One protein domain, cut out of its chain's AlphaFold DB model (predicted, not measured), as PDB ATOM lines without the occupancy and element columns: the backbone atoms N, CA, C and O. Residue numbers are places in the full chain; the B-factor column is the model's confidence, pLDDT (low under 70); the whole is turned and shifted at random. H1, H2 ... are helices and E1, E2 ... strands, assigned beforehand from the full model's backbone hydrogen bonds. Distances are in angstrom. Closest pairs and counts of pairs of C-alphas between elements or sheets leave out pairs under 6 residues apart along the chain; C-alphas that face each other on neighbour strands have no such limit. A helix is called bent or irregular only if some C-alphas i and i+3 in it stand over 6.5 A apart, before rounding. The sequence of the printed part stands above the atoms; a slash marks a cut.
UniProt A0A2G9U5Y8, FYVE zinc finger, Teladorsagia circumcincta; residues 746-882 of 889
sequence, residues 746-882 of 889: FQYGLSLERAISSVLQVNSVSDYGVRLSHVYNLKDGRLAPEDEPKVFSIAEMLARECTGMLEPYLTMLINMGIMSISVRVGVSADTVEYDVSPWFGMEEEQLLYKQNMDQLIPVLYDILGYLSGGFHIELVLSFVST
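This is residues 746 to 882 of the 889 residues of the protein "FYVE zinc finger" of Teladorsagia circumcincta (UniProt A0A2G9U5Y8). A strongly twisted sheet of six antiparallel strands curls round one long helix, H2, while the bent helix H4 covers the E5 side of the sheet on that same face. E3, E6, E4 and E5 lie side by side, and the short strands E1 and E2 sit one after the other along the free side of E3, with the small helix H1 between them in the chain; H3 is a short helix near one end of the sheet. The printed part has 137 residues with four named helices and six named strands, in the order E1 H1 E2 E3 H2 H3 E4 E5 H4 E6, and its class is mixed, helices and strands. It is compact, with a radius of gyration of the C-alphas of 14.8 A, and rounded, spanning 40 by 33 by 23 A.

Begin at E6, residues 871 to 881, in the branched sheet. On one side of it you find E3, residues 768 to 777, antiparallel at 154 degrees, with N 771 and O 878 2.8 A apart, within hydrogen-bond range. On the other side is E4, residues 820 to 827, antiparallel at 161 degrees, with N 823 and O 875 at 2.8 A. The edge strand E5, residues 832 to 836, lies on one side of E4 and E6 on the other side; E4 and E5 are antiparallel at 169 degrees and form a hairpin, with N 824 and O 835 2.8 A apart, within hydrogen-bond range. E3 has three neighbours and its pairing is staggered: E1, residues 746 to 748, is beside its residues 775 to 777, with N 748 and O 775 at 2.7 A, and E2, residues 759 to 761, is beside 769 to 771, with N 760 and O 770 at 2.8 A. E2 and E3 are a hairpin. Now look for H2, residues 788 to 806, round which the sheet curls; its closest C-alpha pair with E3 is Leu 772 and Ala 799, 6.2 A. H4, residues 843 to 865, was assigned as one helix by its hydrogen bonds, but it is bent, with C-alphas 855 and 858 7.0 A apart; its arms H4a, 843 to 855, and H4b, 858 to 865, stand at a steep tilt of 50 degrees. H4a is over E5 and runs along it at 26 degrees on the local plane, its closest C-alphas being Val 836 and Lys 850, 6.9 A. Residues 802 to 806 of H2 touch residues 849 to 853 of H4a, closest at the C-alphas of Met 805 and Asn 852, 6.9 A, at a steep tilt of 54 degrees, opposite ways. H4b is near H2, and its C-alpha 860 is 6.8 A from that of Val 827 in E4, their closest pair. H3, residues 810 to 815, is on the sheet and meets H2 only through their link. H1, residues 752 to 757, only grazes the sheet. Each O i to N i+4 pair is within hydrogen-bond range in H1, H2 and H3, against 7 of 9 in H4a and 2 of 4 in H4b.

Find C-alpha 746 at (159.900, 223.175, 184.488), where E1 begins. E3 covers 27.3 A from C-alpha 768 to C-alpha 777, H2 26.3 A from 788 to 806, and E4 23.1 A from 820 to 827. E5 measures 14.2 A, H4a 19.9 A and H4b 11.8 A. Find C-alpha 871 at (168.974, 218.407, 192.361); from there E6 runs 30.9 A to C-alpha 881 at (178.509, 235.071, 168.107).

The two C-alphas farthest apart are those of Glu 786 and Gly 841, 41.9 A. The printed part, residues 746 to 882, has no cut, and no link is long. Mean pLDDT of the printed part is 85.9; look for values under 70 at residues 749 to 758 and at residue 781.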
ATOM      1  N   PHE A 746     159.909 221.734 184.262       74.62
ATOM      2  CA  PHE A 746     159.900 223.175 184.488       74.62
ATOM      3  C   PHE A 746     161.181 223.813 183.941       74.62
ATOM      4  O   PHE A 746     162.288 223.509 184.396       74.62
ATOM      5  N   GLN A 747     161.015 224.699 182.958       78.88
ATOM      6  CA  GLN A 747     162.100 225.466 182.367       78.88
ATOM      7  C   GLN A 747     162.347 226.740 183.176       78.88
ATOM      8  O   GLN A 747     161.585 227.703 183.118       78.88
ATOM      9  N   TYR A 748     163.479 226.769 183.860       73.88
ATOM     10  CA  TYR A 748     164.061 227.970 184.427       73.88
ATOM     11  C   TYR A 748     164.738 228.778 183.319       73.88
ATOM     12  O   TYR A 748     165.858 228.493 182.884       73.88
ATOM     13  N   GLY A 749     164.024 229.795 182.833       59.50
ATOM     14  CA  GLY A 749     164.614 230.847 182.015       59.50
ATOM     15  C   GLY A 749     165.532 231.736 182.855       59.50
ATOM     16  O   GLY A 749     165.236 232.038 184.010       59.50
ATOM     17  N   LEU A 750     166.637 232.195 182.267       60.34
ATOM     18  CA  LEU A 750     167.327 233.373 182.790       60.34
ATOM     19  C   LEU A 750     166.501 234.616 182.418       60.34
ATOM     20  O   LEU A 750     165.950 234.671 181.318       60.34
ATOM     21  N   SER A 751     166.448 235.636 183.285       59.59
ATOM     22  CA  SER A 751     165.914 236.946 182.882       59.59
ATOM     23  C   SER A 751     166.695 237.484 181.680       59.59
ATOM     24  O   SER A 751     167.886 237.196 181.554       59.59
ATOM     25  N   LEU A 752     166.073 238.275 180.799       56.09
ATOM     26  CA  LEU A 752     166.739 238.729 179.570       56.09
ATOM     27  C   LEU A 752     168.042 239.498 179.858       56.09
ATOM     28  O   LEU A 752     169.057 239.244 179.214       56.09
ATOM     29  N   GLU A 753     168.051 240.357 180.883       59.53
ATOM     30  CA  GLU A 753     169.263 241.027 181.375       59.53
ATOM     31  C   GLU A 753     170.361 240.017 181.752       59.53
ATOM     32  O   GLU A 753     171.517 240.176 181.350       59.53
ATOM     33  N   ARG A 754     170.010 238.939 182.468       66.25
ATOM     34  CA  ARG A 754     170.953 237.875 182.832       66.25
ATOM     35  C   ARG A 754     171.387 237.067 181.608       66.25
ATOM     36  O   ARG A 754     172.566 236.786 181.494       66.25
ATOM     37  N   ALA A 755     170.496 236.747 180.672       61.81
ATOM     38  CA  ALA A 755     170.822 236.020 179.441       61.81
ATOM     39  C   ALA A 755     171.731 236.819 178.486       61.81
ATOM     40  O   ALA A 755     172.531 236.235 177.757       61.81
ATOM     41  N   ILE A 756     171.623 238.150 178.472       63.81
ATOM     42  CA  ILE A 756     172.507 239.029 177.692       63.81
ATOM     43  C   ILE A 756     173.858 239.214 178.402       63.81
ATOM     44  O   ILE A 756     174.897 239.215 177.745       63.81
ATOM     45  N   SER A 757     173.871 239.337 179.734       62.47
ATOM     46  CA  SER A 757     175.105 239.536 180.514       62.47
ATOM     47  C   SER A 757     175.865 238.248 180.869       62.47
ATOM     48  O   SER A 757     177.038 238.331 181.230       62.47
ATOM     49  N   SER A 758     175.259 237.063 180.732       66.75
ATOM     50  CA  SER A 758     175.868 235.758 181.049       66.75
ATOM     51  C   SER A 758     176.698 235.134 179.920       66.75
ATOM     52  O   SER A 758     177.074 233.967 180.025       66.75
ATOM     53  N   VAL A 759     176.994 235.870 178.842       82.12
ATOM     54  CA  VAL A 759     177.845 235.365 177.752       82.12
ATOM     55  C   VAL A 759     179.276 235.181 178.262       82.12
ATOM     56  O   VAL A 759     180.011 236.140 178.494       82.12
ATOM     57  N   LEU A 760     179.675 233.922 178.429       85.44
ATOM     58  CA  LEU A 760     181.004 233.524 178.862       85.44
ATOM     59  C   LEU A 760     181.957 233.628 177.669       85.44
ATOM     60  O   LEU A 760     181.904 232.823 176.736       85.44
ATOM     61  N   GLN A 761     182.809 234.653 177.681       84.38
ATOM     62  CA  GLN A 761     183.825 234.839 176.652       84.38
ATOM     63  C   GLN A 761     184.890 233.744 176.759       84.38
ATOM     64  O   GLN A 761     185.484 233.549 177.818       84.38
ATOM     65  N   VAL A 762     185.157 233.073 175.641       82.38
ATOM     66  CA  VAL A 762     186.228 232.079 175.505       82.38
ATOM     67  C   VAL A 762     187.425 232.754 174.828       82.38
ATOM     68  O   VAL A 762     187.240 233.591 173.942       82.38
ATOM     69  N   ASN A 763     188.653 232.455 175.260       80.94
ATOM     70  CA  ASN A 763     189.857 233.134 174.769       80.94
ATOM     71  C   ASN A 763     190.345 232.537 173.444       80.94
ATOM     72  O   ASN A 763     190.894 233.263 172.613       80.94
ATOM     73  N   SER A 764     190.133 231.234 173.230       77.31
ATOM     74  CA  SER A 764     190.481 230.540 171.982       77.31
ATOM     75  C   SER A 764     189.643 230.984 170.773       77.31
ATOM     76  O   SER A 764     190.109 230.857 169.639       77.31
ATOM     77  N   VAL A 765     188.442 231.541 170.993       80.75
ATOM     78  CA  VAL A 765     187.505 231.962 169.938       80.75
ATOM     79  C   VAL A 765     186.949 233.361 170.237       80.75
ATOM     80  O   VAL A 765     185.932 233.506 170.904       80.75
ATOM     81  N   SER A 766     187.587 234.410 169.706       77.19
ATOM     82  CA  SER A 766     187.173 235.813 169.919       77.19
ATOM     83  C   SER A 766     185.758 236.137 169.437       77.19
ATOM     84  O   SER A 766     185.100 237.022 169.980       77.19
ATOM     85  N   ASP A 767     185.315 235.437 168.394       84.12
ATOM     86  CA  ASP A 767     184.127 235.772 167.605       84.12
ATOM     87  C   ASP A 767     182.846 235.099 168.130       84.12
ATOM     88  O   ASP A 767     181.759 235.300 167.574       84.12
ATOM     89  N   TYR A 768     182.979 234.302 169.194       85.81
ATOM     90  CA  TYR A 768     181.907 233.579 169.863       85.81
ATOM     91  C   TYR A 768     182.077 233.624 171.388       85.81
ATOM     92  O   TYR A 768     183.152 233.900 171.915       85.81
ATOM     93  N   GLY A 769     180.996 233.332 172.100       88.69
ATOM     94  CA  GLY A 769     180.970 233.077 173.535       88.69
ATOM     95  C   GLY A 769     179.949 231.987 173.850       88.69
ATOM     96  O   GLY A 769     179.082 231.674 173.028       88.69
ATOM     97  N   VAL A 770     180.040 231.396 175.037       90.94
ATOM     98  CA  VAL A 770     179.113 230.352 175.489       90.94
ATOM     99  C   VAL A 770     178.089 230.970 176.433       90.94
ATOM    100  O   VAL A 770     178.441 231.595 177.428       90.94
ATOM    101  N   ARG A 771     176.801 230.804 176.135       88.50
ATOM    102  CA  ARG A 771     175.697 231.307 176.956       88.50
ATOM    103  C   ARG A 771     174.906 230.142 177.536       88.50
ATOM    104  O   ARG A 771     174.256 229.408 176.785       88.50
ATOM    105  N   LEU A 772     174.868 230.040 178.866       88.25
ATOM    106  CA  LEU A 772     173.823 229.273 179.547       88.25
ATOM    107  C   LEU A 772     172.472 229.881 179.159       88.25
ATOM    108  O   LEU A 772     172.189 231.023 179.508       88.25
ATOM    109  N   SER A 773     171.683 229.151 178.378       82.56
ATOM    110  CA  SER A 773     170.474 229.685 177.739       82.56
ATOM    111  C   SER A 773     169.188 229.092 178.318       82.56
ATOM    112  O   SER A 773     168.176 229.782 178.355       82.56
ATOM    113  N   HIS A 774     169.229 227.843 178.794       84.50
ATOM    114  CA  HIS A 774     168.100 227.165 179.440       84.50
ATOM    115  C   HIS A 774     168.604 226.344 180.635       84.50
ATOM    116  O   HIS A 774     169.701 225.782 180.573       84.50
ATOM    117  N   VAL A 775     167.790 226.236 181.688       88.19
ATOM    118  CA  VAL A 775     167.970 225.275 182.784       88.19
ATOM    119  C   VAL A 775     166.644 224.540 182.981       88.19
ATOM    120  O   VAL A 775     165.633 225.169 183.270       88.19
ATOM    121  N   TYR A 776     166.609 223.220 182.829       88.44
ATOM    122  CA  TYR A 776     165.412 222.412 183.090       88.44
ATOM    123  C   TYR A 776     165.537 221.710 184.439       88.44
ATOM    124  O   TYR A 776     166.549 221.062 184.689       88.44
ATOM    125  N   ASN A 777     164.509 221.782 185.288       89.12
ATOM    126  CA  ASN A 777     164.371 220.875 186.428       89.12
ATOM    127  C   ASN A 777     163.791 219.543 185.941       89.12
ATOM    128  O   ASN A 777     162.678 219.517 185.416       89.12
ATOM    129  N   LEU A 778     164.529 218.444 186.115       89.19
ATOM    130  CA  LEU A 778     164.079 217.110 185.706       89.19
ATOM    131  C   LEU A 778     163.275 216.388 186.801       89.19
ATOM    132  O   LEU A 778     162.598 215.400 186.504       89.19
ATOM    133  N   LYS A 779     163.256 216.904 188.041       83.50
ATOM    134  CA  LYS A 779     162.207 216.569 189.024       83.50
ATOM    135  C   LYS A 779     160.867 217.172 188.557       83.50
ATOM    136  O   LYS A 779     160.850 218.112 187.767       83.50
ATOM    137  N   ASP A 780     159.742 216.623 189.007       71.31
ATOM    138  CA  ASP A 780     158.423 217.123 188.595       71.31
ATOM    139  C   ASP A 780     158.034 218.407 189.345       71.31
ATOM    140  O   ASP A 780     158.244 218.513 190.553       71.31
ATOM    141  N   GLY A 781     157.444 219.368 188.627       69.00
ATOM    142  CA  GLY A 781     157.041 220.669 189.174       69.00
ATOM    143  C   GLY A 781     158.182 221.690 189.300       69.00
ATOM    144  O   GLY A 781     159.262 221.536 188.720       69.00
ATOM    145  N   ARG A 782     157.913 222.770 190.042       74.69
ATOM    146  CA  ARG A 782     158.915 223.780 190.403       74.69
ATOM    147  C   ARG A 782     159.826 223.263 191.523       74.69
ATOM    148  O   ARG A 782     159.452 222.401 192.316       74.69
ATOM    149  N   LEU A 783     161.035 223.810 191.585       79.50
ATOM    150  CA  LEU A 783     161.892 223.779 192.768       79.50
ATOM    151  C   LEU A 783     161.215 224.549 193.914       79.50
ATOM    152  O   LEU A 783     160.446 225.477 193.671       79.50
ATOM    153  N   ALA A 784     161.535 224.201 195.162       78.38
ATOM    154  CA  ALA A 784     161.070 224.976 196.309       78.38
ATOM    155  C   ALA A 784     161.652 226.412 196.261       78.38
ATOM    156  O   ALA A 784     162.817 226.565 195.873       78.38
ATOM    157  N   PRO A 785     160.912 227.465 196.667       77.81
ATOM    158  CA  PRO A 785     161.389 228.855 196.595       77.81
ATOM    159  C   PRO A 785     162.697 229.134 197.357       77.81
ATOM    160  O   PRO A 785     163.455 230.035 197.001       77.81
ATOM    161  N   GLU A 786     162.990 228.361 198.404       80.50
ATOM    162  CA  GLU A 786     164.256 228.390 199.145       80.50
ATOM    163  C   GLU A 786     165.438 227.730 198.413       80.50
ATOM    164  O   GLU A 786     166.591 227.984 198.767       80.50
ATOM    165  N   ASP A 787     165.168 226.897 197.408       83.62
ATOM    166  CA  ASP A 787     166.142 226.077 196.683       83.62
ATOM    167  C   ASP A 787     166.387 226.575 195.252       83.62
ATOM    168  O   ASP A 787     167.521 226.524 194.778       83.62
ATOM    169  N   GLU A 788     165.375 227.140 194.590       82.44
ATOM    170  CA  GLU A 788     165.478 227.783 193.273       82.44
ATOM    171  C   GLU A 788     166.704 228.720 193.122       82.44
ATOM    172  O   GLU A 788     167.537 228.465 192.242       82.44
ATOM    173  N   PRO A 789     166.927 229.744 193.977       82.81
ATOM    174  CA  PRO A 789     168.088 230.633 193.842       82.81
ATOM    175  C   PRO A 789     169.432 229.924 194.082       82.81
ATOM    176  O   PRO A 789     170.463 230.362 193.559       82.81
ATOM    177  N   LYS A 790     169.443 228.815 194.837       86.00
ATOM    178  CA  LYS A 790     170.640 227.984 195.031       86.00
ATOM    179  C   LYS A 790     170.956 227.221 193.750       86.00
ATOM    180  O   LYS A 790     172.085 227.289 193.274       86.00
ATOM    181  N   VAL A 791     169.958 226.551 193.167       85.88
ATOM    182  CA  VAL A 791     170.098 225.771 191.927       85.88
ATOM    183  C   VAL A 791     170.491 226.666 190.752       85.88
ATOM    184  O   VAL A 791     171.367 226.278 189.985       85.88
ATOM    185  N   PHE A 792     169.974 227.896 190.654       84.56
ATOM    186  CA  PHE A 792     170.478 228.890 189.694       84.56
ATOM    187  C   PHE A 792     171.961 229.232 189.911       84.56
ATOM    188  O   PHE A 792     172.736 229.263 188.955       84.56
ATOM    189  N   SER A 793     172.377 229.468 191.159       85.44
ATOM    190  CA  SER A 793     173.775 229.794 191.487       85.44
ATOM    191  C   SER A 793     174.727 228.636 191.153       85.44
ATOM    192  O   SER A 793     175.831 228.856 190.650       85.44
ATOM    193  N   ILE A 794     174.270 227.400 191.377       88.38
ATOM    194  CA  ILE A 794     174.946 226.158 190.983       88.38
ATOM    195  C   ILE A 794     175.007 226.040 189.452       88.38
ATOM    196  O   ILE A 794     176.082 225.803 188.911       88.38
ATOM    197  N   ALA A 795     173.898 226.265 188.744       89.88
ATOM    198  CA  ALA A 795     173.819 226.192 187.285       89.88
ATOM    199  C   ALA A 795     174.780 227.169 186.589       89.88
ATOM    200  O   ALA A 795     175.460 226.788 185.638       89.88
ATOM    201  N   GLU A 796     174.901 228.407 187.078       87.69
ATOM    202  CA  GLU A 796     175.885 229.356 186.545       87.69
ATOM    203  C   GLU A 796     177.338 228.955 186.841       87.69
ATOM    204  O   GLU A 796     178.221 229.214 186.025       87.69
ATOM    205  N   MET A 797     177.615 228.366 188.010       89.94
ATOM    206  CA  MET A 797     178.945 227.839 188.333       89.94
ATOM    207  C   MET A 797     179.295 226.684 187.388       89.94
ATOM    208  O   MET A 797     180.314 226.750 186.707       89.94
ATOM    209  N   LEU A 798     178.402 225.703 187.244       92.38
ATOM    210  CA  LEU A 798     178.594 224.570 186.340       92.38
ATOM    211  C   LEU A 798     178.750 225.021 184.884       92.38
ATOM    212  O   LEU A 798     179.605 224.492 184.182       92.38
ATOM    213  N   ALA A 799     178.003 226.034 184.437       92.00
ATOM    214  CA  ALA A 799     178.174 226.613 183.105       92.00
ATOM    215  C   ALA A 799     179.559 227.251 182.898       92.00
ATOM    216  O   ALA A 799     180.123 227.122 181.810       92.00
ATOM    217  N   ARG A 800     180.127 227.904 183.925       91.31
ATOM    218  CA  ARG A 800     181.491 228.463 183.892       91.31
ATOM    219  C   ARG A 800     182.546 227.362 183.777       91.31
ATOM    220  O   ARG A 800     183.338 227.400 182.836       91.31
ATOM    221  N   GLU A 801     182.497 226.347 184.639       93.31
ATOM    222  CA  GLU A 801     183.463 225.237 184.606       93.31
ATOM    223  C   GLU A 801     183.346 224.400 183.319       93.31
ATOM    224  O   GLU A 801     184.351 224.113 182.667       93.31
ATOM    225  N   CYS A 802     182.122 224.076 182.881       94.19
ATOM    226  CA  CYS A 802     181.881 223.380 181.612       94.19
ATOM    227  C   CYS A 802     182.425 224.172 180.415       94.19
ATOM    228  O   CYS A 802     183.067 223.595 179.544       94.19
ATOM    229  N   THR A 803     182.239 225.497 180.390       92.81
ATOM    230  CA  THR A 803     182.788 226.357 179.327       92.81
ATOM    231  C   THR A 803     184.319 226.338 179.309       92.81
ATOM    232  O   THR A 803     184.908 226.238 178.235       92.81
ATOM    233  N   GLY A 804     184.972 226.364 180.477       91.88
ATOM    234  CA  GLY A 804     186.430 226.229 180.577       91.88
ATOM    235  C   GLY A 804     186.936 224.877 180.063       91.88
ATOM    236  O   GLY A 804     187.894 224.820 179.296       91.88
ATOM    237  N   MET A 805     186.246 223.784 180.400       93.31
ATOM    238  CA  MET A 805     186.563 222.441 179.890       93.31
ATOM    239  C   MET A 805     186.278 222.265 178.389       93.31
ATOM    240  O   MET A 805     186.825 221.350 177.771       93.31
ATOM    241  N   LEU A 806     185.443 223.129 177.803       92.50
ATOM    242  CA  LEU A 806     185.035 223.104 176.397       92.50
ATOM    243  C   LEU A 806     185.946 223.938 175.476       92.50
ATOM    244  O   LEU A 806     185.967 223.704 174.266       92.50
ATOM    245  N   GLU A 807     186.723 224.877 176.030       91.38
ATOM    246  CA  GLU A 807     187.618 225.788 175.292       91.38
ATOM    247  C   GLU A 807     188.528 225.112 174.231       91.38
ATOM    248  O   GLU A 807     188.707 225.716 173.165       91.38
ATOM    249  N   PRO A 808     189.058 223.881 174.428       92.25
ATOM    250  CA  PRO A 808     189.846 223.181 173.405       92.25
ATOM    251  C   PRO A 808     189.046 222.728 172.172       92.25
ATOM    252  O   PRO A 808     189.610 222.632 171.084       92.25
ATOM    253  N   TYR A 809     187.750 222.442 172.330       92.94
ATOM    254  CA  TYR A 809     186.909 221.798 171.307       92.94
ATOM    255  C   TYR A 809     186.002 222.784 170.561       92.94
ATOM    256  O   TYR A 809     185.532 222.480 169.464       92.94
ATOM    257  N   LEU A 810     185.760 223.969 171.134       91.00
ATOM    258  CA  LEU A 810     184.761 224.938 170.667       91.00
ATOM    259  C   LEU A 810     184.871 225.268 169.166       91.00
ATOM    260  O   LEU A 810     183.864 225.271 168.460       91.00
ATOM    261  N   THR A 811     186.085 225.472 168.651       89.94
ATOM    262  CA  THR A 811     186.329 225.742 167.222       89.94
ATOM    263  C   THR A 811     185.921 224.573 166.320       89.94
ATOM    264  O   THR A 811     185.384 224.791 165.236       89.94
ATOM    265  N   MET A 812     186.164 223.329 166.744       91.06
ATOM    266  CA  MET A 812     185.794 222.133 165.975       91.06
ATOM    267  C   MET A 812     184.275 221.942 165.968       91.06
ATOM    268  O   MET A 812     183.697 221.731 164.907       91.06
ATOM    269  N   LEU A 813     183.629 222.126 167.122       91.00
ATOM    270  CA  LEU A 813     182.176 222.031 167.276       91.00
ATOM    271  C   LEU A 813     181.437 223.045 166.390       91.00
ATOM    272  O   LEU A 813     180.540 222.662 165.640       91.00
ATOM    273  N   ILE A 814     181.870 224.312 166.398       88.31
ATOM    274  CA  ILE A 814     181.318 225.365 165.529       88.31
ATOM    275  C   ILE A 814     181.519 225.013 164.045       88.31
ATOM    276  O   ILE A 814     180.587 225.147 163.255       88.31
ATOM    277  N   ASN A 815     182.695 224.499 163.660       88.31
ATOM    278  CA  ASN A 815     182.966 224.067 162.282       88.31
ATOM    279  C   ASN A 815     182.131 222.845 161.845       88.31
ATOM    280  O   ASN A 815     181.871 222.691 160.655       88.31
ATOM    281  N   MET A 816     181.696 221.998 162.784       86.69
ATOM    282  CA  MET A 816     180.748 220.895 162.555       86.69
ATOM    283  C   MET A 816     179.272 221.335 162.642       86.69
ATOM    284  O   MET A 816     178.375 220.506 162.504       86.69
ATOM    285  N   GLY A 817     178.990 222.624 162.864       83.94
ATOM    286  CA  GLY A 817     177.628 223.153 162.999       83.94
ATOM    287  C   GLY A 817     176.947 222.827 164.335       83.94
ATOM    288  O   GLY A 817     175.759 223.105 164.501       83.94
ATOM    289  N   ILE A 818     177.677 222.270 165.305       87.88
ATOM    290  CA  ILE A 818     177.183 222.026 166.661       87.88
ATOM    291  C   ILE A 818     177.186 223.370 167.393       87.88
ATOM    292  O   ILE A 818     178.208 223.817 167.904       87.88
ATOM    293  N   MET A 819     176.031 224.038 167.409       88.25
ATOM    294  CA  MET A 819     175.851 225.382 167.982       88.25
ATOM    295  C   MET A 819     175.345 225.386 169.436       88.25
ATOM    296  O   MET A 819     175.136 226.450 170.022       88.25
ATOM    297  N   SER A 820     175.140 224.214 170.038       90.94
ATOM    298  CA  SER A 820     174.792 224.075 171.454       90.94
ATOM    299  C   SER A 820     175.111 222.683 171.986       90.94
ATOM    300  O   SER A 820     175.054 221.709 171.240       90.94
ATOM    301  N   ILE A 821     175.360 222.594 173.292       93.75
ATOM    302  CA  ILE A 821     175.534 221.350 174.045       93.75
ATOM    303  C   ILE A 821     174.571 221.360 175.235       93.75
ATOM    304  O   ILE A 821     174.470 222.365 175.941       93.75
ATOM    305  N   SER A 822     173.908 220.232 175.484       94.81
ATOM    306  CA  SER A 822     173.195 219.995 176.743       94.81
ATOM    307  C   SER A 822     174.082 219.228 177.716       94.81
ATOM    308  O   SER A 822     174.717 218.245 177.335       94.81
ATOM    309  N   VAL A 823     174.096 219.661 178.976       95.94
ATOM    310  CA  VAL A 823     174.805 219.014 180.084       95.94
ATOM    311  C   VAL A 823     173.802 218.719 181.196       95.94
ATOM    312  O   VAL A 823     173.255 219.638 181.807       95.94
ATOM    313  N   ARG A 824     173.545 217.441 181.464       96.00
ATOM    314  CA  ARG A 824     172.670 216.986 182.551       96.00
ATOM    315  C   ARG A 824     173.506 216.684 183.786       96.00
ATOM    316  O   ARG A 824     174.577 216.100 183.667       96.00
ATOM    317  N   VAL A 825     173.020 217.085 184.957       94.94
ATOM    318  CA  VAL A 825     173.681 216.880 186.250       94.94
ATOM    319  C   VAL A 825     172.638 216.484 187.293       94.94
ATOM    320  O   VAL A 825     171.719 217.252 187.586       94.94
ATOM    321  N   GLY A 826     172.800 215.287 187.854       93.25
ATOM    322  CA  GLY A 826     172.048 214.762 188.986       93.25
ATOM    323  C   GLY A 826     172.944 214.640 190.218       93.25
ATOM    324  O   GLY A 826     174.055 214.119 190.153       93.25
ATOM    325  N   VAL A 827     172.466 215.134 191.356       91.75
ATOM    326  CA  VAL A 827     173.155 215.067 192.648       91.75
ATOM    327  C   VAL A 827     172.152 214.642 193.716       91.75
ATOM    328  O   VAL A 827     171.153 215.325 193.958       91.75
ATOM    329  N   SER A 828     172.430 213.514 194.360       89.31
ATOM    330  CA  SER A 828     171.708 212.954 195.503       89.31
ATOM    331  C   SER A 828     172.678 212.696 196.663       89.31
ATOM    332  O   SER A 828     173.887 212.824 196.497       89.31
ATOM    333  N   ALA A 829     172.166 212.324 197.840       84.19
ATOM    334  CA  ALA A 829     173.002 212.062 199.016       84.19
ATOM    335  C   ALA A 829     174.074 210.974 198.785       84.19
ATOM    336  O   ALA A 829     175.160 211.063 199.355       84.19
ATOM    337  N   ASP A 830     173.776 209.982 197.939       84.75
ATOM    338  CA  ASP A 830     174.646 208.830 197.676       84.75
ATOM    339  C   ASP A 830     175.299 208.874 196.279       84.75
ATOM    340  O   ASP A 830     176.333 208.239 196.059       84.75
ATOM    341  N   THR A 831     174.728 209.617 195.322       89.12
ATOM    342  CA  THR A 831     175.140 209.596 193.906       89.12
ATOM    343  C   THR A 831     175.369 210.984 193.315       89.12
ATOM    344  O   THR A 831     174.553 211.890 193.470       89.12
ATOM    345  N   VAL A 832     176.445 211.112 192.542       90.69
ATOM    346  CA  VAL A 832     176.640 212.180 191.556       90.69
ATOM    347  C   VAL A 832     176.640 211.530 190.174       90.69
ATOM    348  O   VAL A 832     177.377 210.575 189.936       90.69
ATOM    349  N   GLU A 833     175.805 212.034 189.273       91.75
ATOM    350  CA  GLU A 833     175.675 211.584 187.888       91.75
ATOM    351  C   GLU A 833     175.696 212.791 186.943       91.75
ATOM    352  O   GLU A 833     175.158 213.853 187.260       91.75
ATOM    353  N   TYR A 834     176.320 212.651 185.776       93.75
ATOM    354  CA  TYR A 834     176.302 213.693 184.752       93.75
ATOM    355  C   TYR A 834     176.392 213.100 183.341       93.75
ATOM    356  O   TYR A 834     176.971 212.031 183.120       93.75
ATOM    357  N   ASP A 835     175.812 213.803 182.369       94.88
ATOM    358  CA  ASP A 835     175.861 213.416 180.960       94.88
ATOM    359  C   ASP A 835     175.878 214.621 180.013       94.88
ATOM    360  O   ASP A 835     175.557 215.743 180.404       94.88
ATOM    361  N   VAL A 836     176.277 214.385 178.765       95.94
ATOM    362  CA  VAL A 836     176.548 215.404 177.746       95.94
ATOM    363  C   VAL A 836     175.932 214.965 176.423       95.94
ATOM    364  O   VAL A 836     176.101 213.817 176.012       95.94
ATOM    365  N   SER A 837     175.252 215.876 175.727       94.56
ATOM    366  CA  SER A 837     174.627 215.594 174.427       94.56
ATOM    367  C   SER A 837     175.633 215.079 173.385       94.56
ATOM    368  O   SER A 837     176.750 215.596 173.356       94.56
ATOM    369  N   PRO A 838     175.245 214.132 172.505       92.00
ATOM    370  CA  PRO A 838     176.112 213.546 171.485       92.00
ATOM    371  C   PRO A 838     176.743 214.595 170.565       92.00
ATOM    372  O   PRO A 838     176.053 215.479 170.053       92.00
ATOM    373  N   TRP A 839     178.050 214.478 170.324       92.81
ATOM    374  CA  TRP A 839     178.764 215.284 169.329       92.81
ATOM    375  C   TRP A 839     178.966 214.431 168.073       92.81
ATOM    376  O   TRP A 839     179.959 213.720 167.943       92.81
ATOM    377  N   PHE A 840     177.987 214.454 167.167       86.38
ATOM    378  CA  PHE A 840     178.004 213.621 165.960       86.38
ATOM    379  C   PHE A 840     179.232 213.921 165.081       86.38
ATOM    380  O   PHE A 840     179.397 215.047 164.611       86.38
ATOM    381  N   GLY A 841     180.074 212.913 164.844       88.56
ATOM    382  CA  GLY A 841     181.353 213.042 164.137       88.56
ATOM    383  C   GLY A 841     182.527 213.548 164.991       88.56
ATOM    384  O   GLY A 841     183.582 213.839 164.430       88.56
ATOM    385  N   MET A 842     182.346 213.671 166.310       93.12
ATOM    386  CA  MET A 842     183.358 214.047 167.312       93.12
ATOM    387  C   MET A 842     183.204 213.199 168.595       93.12
ATOM    388  O   MET A 842     183.296 213.690 169.724       93.12
ATOM    389  N   GLU A 843     182.887 211.910 168.439       93.56
ATOM    390  CA  GLU A 843     182.549 211.016 169.551       93.56
ATOM    391  C   GLU A 843     183.742 210.731 170.491       93.56
ATOM    392  O   GLU A 843     183.541 210.495 171.686       93.56
ATOM    393  N   GLU A 844     184.984 210.782 169.991       94.00
ATOM    394  CA  GLU A 844     186.192 210.623 170.820       94.00
ATOM    395  C   GLU A 844     186.463 211.881 171.664       94.00
ATOM    396  O   GLU A 844     186.740 211.781 172.863       94.00
ATOM    397  N   GLU A 845     186.307 213.074 171.081       95.12
ATOM    398  CA  GLU A 845     186.412 214.353 171.785       95.12
ATOM    399  C   GLU A 845     185.306 214.520 172.834       95.12
ATOM    400  O   GLU A 845     185.582 214.990 173.940       95.12
ATOM    401  N   GLN A 846     184.076 214.081 172.538       94.69
ATOM    402  CA  GLN A 846     182.974 214.080 173.505       94.69
ATOM    403  C   GLN A 846     183.293 213.188 174.708       94.69
ATOM    404  O   GLN A 846     183.050 213.578 175.853       94.69
ATOM    405  N   LEU A 847     183.852 211.996 174.471       94.56
ATOM    406  CA  LEU A 847     184.248 211.083 175.541       94.56
ATOM    407  C   LEU A 847     185.366 211.686 176.404       94.56
ATOM    408  O   LEU A 847     185.306 211.581 177.629       94.56
ATOM    409  N   LEU A 848     186.347 212.356 175.793       95.50
ATOM    410  CA  LEU A 848     187.424 213.037 176.516       95.50
ATOM    411  C   LEU A 848     186.915 214.254 177.310       95.50
ATOM    412  O   LEU A 848     187.337 214.464 178.446       95.50
ATOM    413  N   TYR A 849     185.966 215.023 176.769       95.25
ATOM    414  CA  TYR A 849     185.278 216.090 177.501       95.25
ATOM    415  C   TYR A 849     184.464 215.537 178.683       95.25
ATOM    416  O   TYR A 849     184.550 216.076 179.787       95.25
ATOM    417  N   LYS A 850     183.745 214.420 178.499       94.19
ATOM    418  CA  LYS A 850     183.005 213.756 179.583       94.19
ATOM    419  C   LYS A 850     183.946 213.226 180.673       94.19
ATOM    420  O   LYS A 850     183.637 213.400 181.840       94.19
ATOM    421  N   GLN A 851     185.114 212.679 180.329       93.75
ATOM    422  CA  GLN A 851     186.149 212.320 181.317       93.75
ATOM    423  C   GLN A 851     186.725 213.550 182.038       93.75
ATOM    424  O   GLN A 851     187.011 213.499 183.229       93.75
ATOM    425  N   ASN A 852     186.873 214.684 181.346       93.88
ATOM    426  CA  ASN A 852     187.356 215.920 181.966       93.88
ATOM    427  C   ASN A 852     186.397 216.426 183.066       93.88
ATOM    428  O   ASN A 852     186.846 216.941 184.092       93.88
ATOM    429  N   MET A 853     185.089 216.203 182.889       94.25
ATOM    430  CA  MET A 853     184.050 216.533 183.871       94.25
ATOM    431  C   MET A 853     184.109 215.715 185.174       94.25
ATOM    432  O   MET A 853     183.495 216.146 186.151       94.25
ATOM    433  N   ASP A 854     184.884 214.624 185.272       92.62
ATOM    434  CA  ASP A 854     185.114 213.933 186.556       92.62
ATOM    435  C   ASP A 854     185.720 214.878 187.614       92.62
ATOM    436  O   ASP A 854     185.496 214.711 188.815       92.62
ATOM    437  N   GLN A 855     186.414 215.938 187.181       91.56
ATOM    438  CA  GLN A 855     186.931 216.994 188.058       91.56
ATOM    439  C   GLN A 855     185.830 217.796 188.781       91.56
ATOM    440  O   GLN A 855     186.113 218.419 189.804       91.56
ATOM    441  N   LEU A 856     184.577 217.760 188.309       91.06
ATOM    442  CA  LEU A 856     183.437 218.388 188.986       91.06
ATOM    443  C   LEU A 856     182.917 217.568 190.173       91.06
ATOM    444  O   LEU A 856     182.254 218.135 191.041       91.06
ATOM    445  N   ILE A 857     183.191 216.259 190.237       90.44
ATOM    446  CA  ILE A 857     182.593 215.356 191.236       90.44
ATOM    447  C   ILE A 857     182.793 215.848 192.685       90.44
ATOM    448  O   ILE A 857     181.804 215.871 193.420       90.44
ATOM    449  N   PRO A 858     183.987 216.309 193.124       89.06
ATOM    450  CA  PRO A 858     184.161 216.848 194.476       89.06
ATOM    451  C   PRO A 858     183.280 218.077 194.747       89.06
ATOM    452  O   PRO A 858     182.621 218.144 195.779       89.06
ATOM    453  N   VAL A 859     183.200 219.005 193.785       87.94
ATOM    454  CA  VAL A 859     182.386 220.230 193.885       87.94
ATOM    455  C   VAL A 859     180.893 219.890 193.952       87.94
ATOM    456  O   VAL A 859     180.143 220.505 194.709       87.94
ATOM    457  N   LEU A 860     180.456 218.880 193.194       87.75
ATOM    458  CA  LEU A 860     179.079 218.383 193.198       87.75
ATOM    459  C   LEU A 860     178.703 217.711 194.529       87.75
ATOM    460  O   LEU A 860     177.584 217.908 194.999       87.75
ATOM    461  N   TYR A 861     179.630 216.999 195.180       87.06
ATOM    462  CA  TYR A 861     179.419 216.487 196.539       87.06
ATOM    463  C   TYR A 861     179.408 217.606 197.597       87.06
ATOM    464  O   TYR A 861     178.531 217.598 198.461       87.06
ATOM    465  N   ASP A 862     180.293 218.606 197.517       85.38
ATOM    466  CA  ASP A 862     180.290 219.758 198.442       85.38
ATOM    467  C   ASP A 862     178.961 220.543 198.391       85.38
ATOM    468  O   ASP A 862     178.470 221.035 199.414       85.38
ATOM    469  N   ILE A 863     178.315 220.603 197.220       82.38
ATOM    470  CA  ILE A 863     177.007 221.250 197.029       82.38
ATOM    471  C   ILE A 863     175.881 220.594 197.850       82.38
ATOM    472  O   ILE A 863     174.940 221.295 198.227       82.38
ATOM    473  N   LEU A 864     175.970 219.315 198.233       79.12
ATOM    474  CA  LEU A 864     174.987 218.689 199.138       79.12
ATOM    475  C   LEU A 864     174.953 219.356 200.523       79.12
ATOM    476  O   LEU A 864     173.906 219.374 201.171       79.12
ATOM    477  N   GLY A 865     176.061 219.968 200.958       76.31
ATOM    478  CA  GLY A 865     176.108 220.793 202.170       76.31
ATOM    479  C   GLY A 865     175.325 222.109 202.057       76.31
ATOM    480  O   GLY A 865     174.995 222.717 203.074       76.31
ATOM    481  N   TYR A 866     175.002 222.540 200.833       78.75
ATOM    482  CA  TYR A 866     174.226 223.746 200.523       78.75
ATOM    483  C   TYR A 866     172.778 223.428 200.097       78.75
ATOM    484  O   TYR A 866     171.861 224.211 200.362       78.75
ATOM    485  N   LEU A 867     172.562 222.261 199.478       82.44
ATOM    486  CA  LEU A 867     171.280 221.780 198.963       82.44
ATOM    487  C   LEU A 867     171.037 220.308 199.348       82.44
ATOM    488  O   LEU A 867     171.167 219.395 198.531       82.44
ATOM    489  N   SER A 868     170.641 220.073 200.598       76.75
ATOM    490  CA  SER A 868     170.490 218.725 201.174       76.75
ATOM    491  C   SER A 868     169.413 217.842 200.521       76.75
ATOM    492  O   SER A 868     169.468 216.623 200.661       76.75
ATOM    493  N   GLY A 869     168.450 218.423 199.794       81.19
ATOM    494  CA  GLY A 869     167.452 217.680 199.008       81.19
ATOM    495  C   GLY A 869     167.947 217.180 197.642       81.19
ATOM    496  O   GLY A 869     167.203 216.494 196.928       81.19
ATOM    497  N   GLY A 870     169.175 217.543 197.251       86.56
ATOM    498  CA  GLY A 870     169.744 217.248 195.939       86.56
ATOM    499  C   GLY A 870     169.005 217.926 194.777       86.56
ATOM    500  O   GLY A 870     167.911 218.481 194.922       86.56
ATOM    501  N   PHE A 871     169.567 217.846 193.578       89.06
ATOM    502  CA  PHE A 871     168.974 218.407 192.361       89.06
ATOM    503  C   PHE A 871     169.188 217.467 191.179       89.06
ATOM    504  O   PHE A 871     170.095 216.645 191.188       89.06
ATOM    505  N   HIS A 872     168.338 217.573 190.161       92.31
ATOM    506  CA  HIS A 872     168.583 216.933 188.875       92.31
ATOM    507  C   HIS A 872     168.146 217.918 187.794       92.31
ATOM    508  O   HIS A 872     166.957 218.219 187.677       92.31
ATOM    509  N   ILE A 873     169.116 218.471 187.066       92.94
ATOM    510  CA  ILE A 873     168.899 219.540 186.086       92.94
ATOM    511  C   ILE A 873     169.558 219.232 184.746       92.94
ATOM    512  O   ILE A 873     170.539 218.493 184.683       92.94
ATOM    513  N   GLU A 874     169.053 219.854 183.684       94.62
ATOM    514  CA  GLU A 874     169.715 219.897 182.378       94.62
ATOM    515  C   GLU A 874     170.002 221.345 181.969       94.62
ATOM    516  O   GLU A 874     169.105 222.187 181.924       94.62
ATOM    517  N   LEU A 875     171.276 221.629 181.710       93.00
ATOM    518  CA  LEU A 875     171.829 222.926 181.337       93.00
ATOM    519  C   LEU A 875     172.009 222.966 179.817       93.00
ATOM    520  O   LEU A 875     172.688 222.101 179.272       93.00
ATOM    521  N   VAL A 876     171.476 223.979 179.131       90.81
ATOM    522  CA  VAL A 876     171.734 224.182 177.692       90.81
ATOM    523  C   VAL A 876     172.748 225.305 177.510       90.81
ATOM    524  O   VAL A 876     172.450 226.475 177.770       90.81
ATOM    525  N   LEU A 877     173.942 224.947 177.041       92.12
ATOM    526  CA  LEU A 877     175.031 225.855 176.699       92.12
ATOM    527  C   LEU A 877     174.987 226.125 175.190       92.12
ATOM    528  O   LEU A 877     175.277 225.239 174.390       92.12
ATOM    529  N   SER A 878     174.606 227.335 174.787       89.94
ATOM    530  CA  SER A 878     174.516 227.736 173.374       89.94
ATOM    531  C   SER A 878     175.705 228.602 172.975       89.94
ATOM    532  O   SER A 878     176.098 229.498 173.723       89.94
ATOM    533  N   PHE A 879     176.254 228.380 171.784       90.62
ATOM    534  CA  PHE A 879     177.346 229.185 171.245       90.62
ATOM    535  C   PHE A 879     176.746 230.378 170.504       90.62
ATOM    536  O   PHE A 879     176.038 230.228 169.511       90.62
ATOM    537  N   VAL A 880     176.998 231.578 171.013       86.75
ATOM    538  CA  VAL A 880     176.494 232.834 170.449       86.75
ATOM    539  C   VAL A 880     177.654 233.589 169.817       86.75
ATOM    540  O   VAL A 880     178.739 233.624 170.394       86.75
ATOM    541  N   SER A 881     177.465 234.192 168.640       83.50
ATOM    542  CA  SER A 881     178.509 235.071 168.107       83.50
ATOM    543  C   SER A 881     178.556 236.366 168.916       83.50
ATOM    544  O   SER A 881     177.522 236.953 169.228       83.50
ATOM    545  N   THR A 882     179.764 236.803 169.258       78.94
ATOM    546  CA  THR A 882     180.043 238.064 169.968       78.94
ATOM    547  C   THR A 882     180.183 239.244 169.005       78.94
ATOM    548  O   THR A 882     180.254 240.398 169.430       78.94
TER     549      THR A 882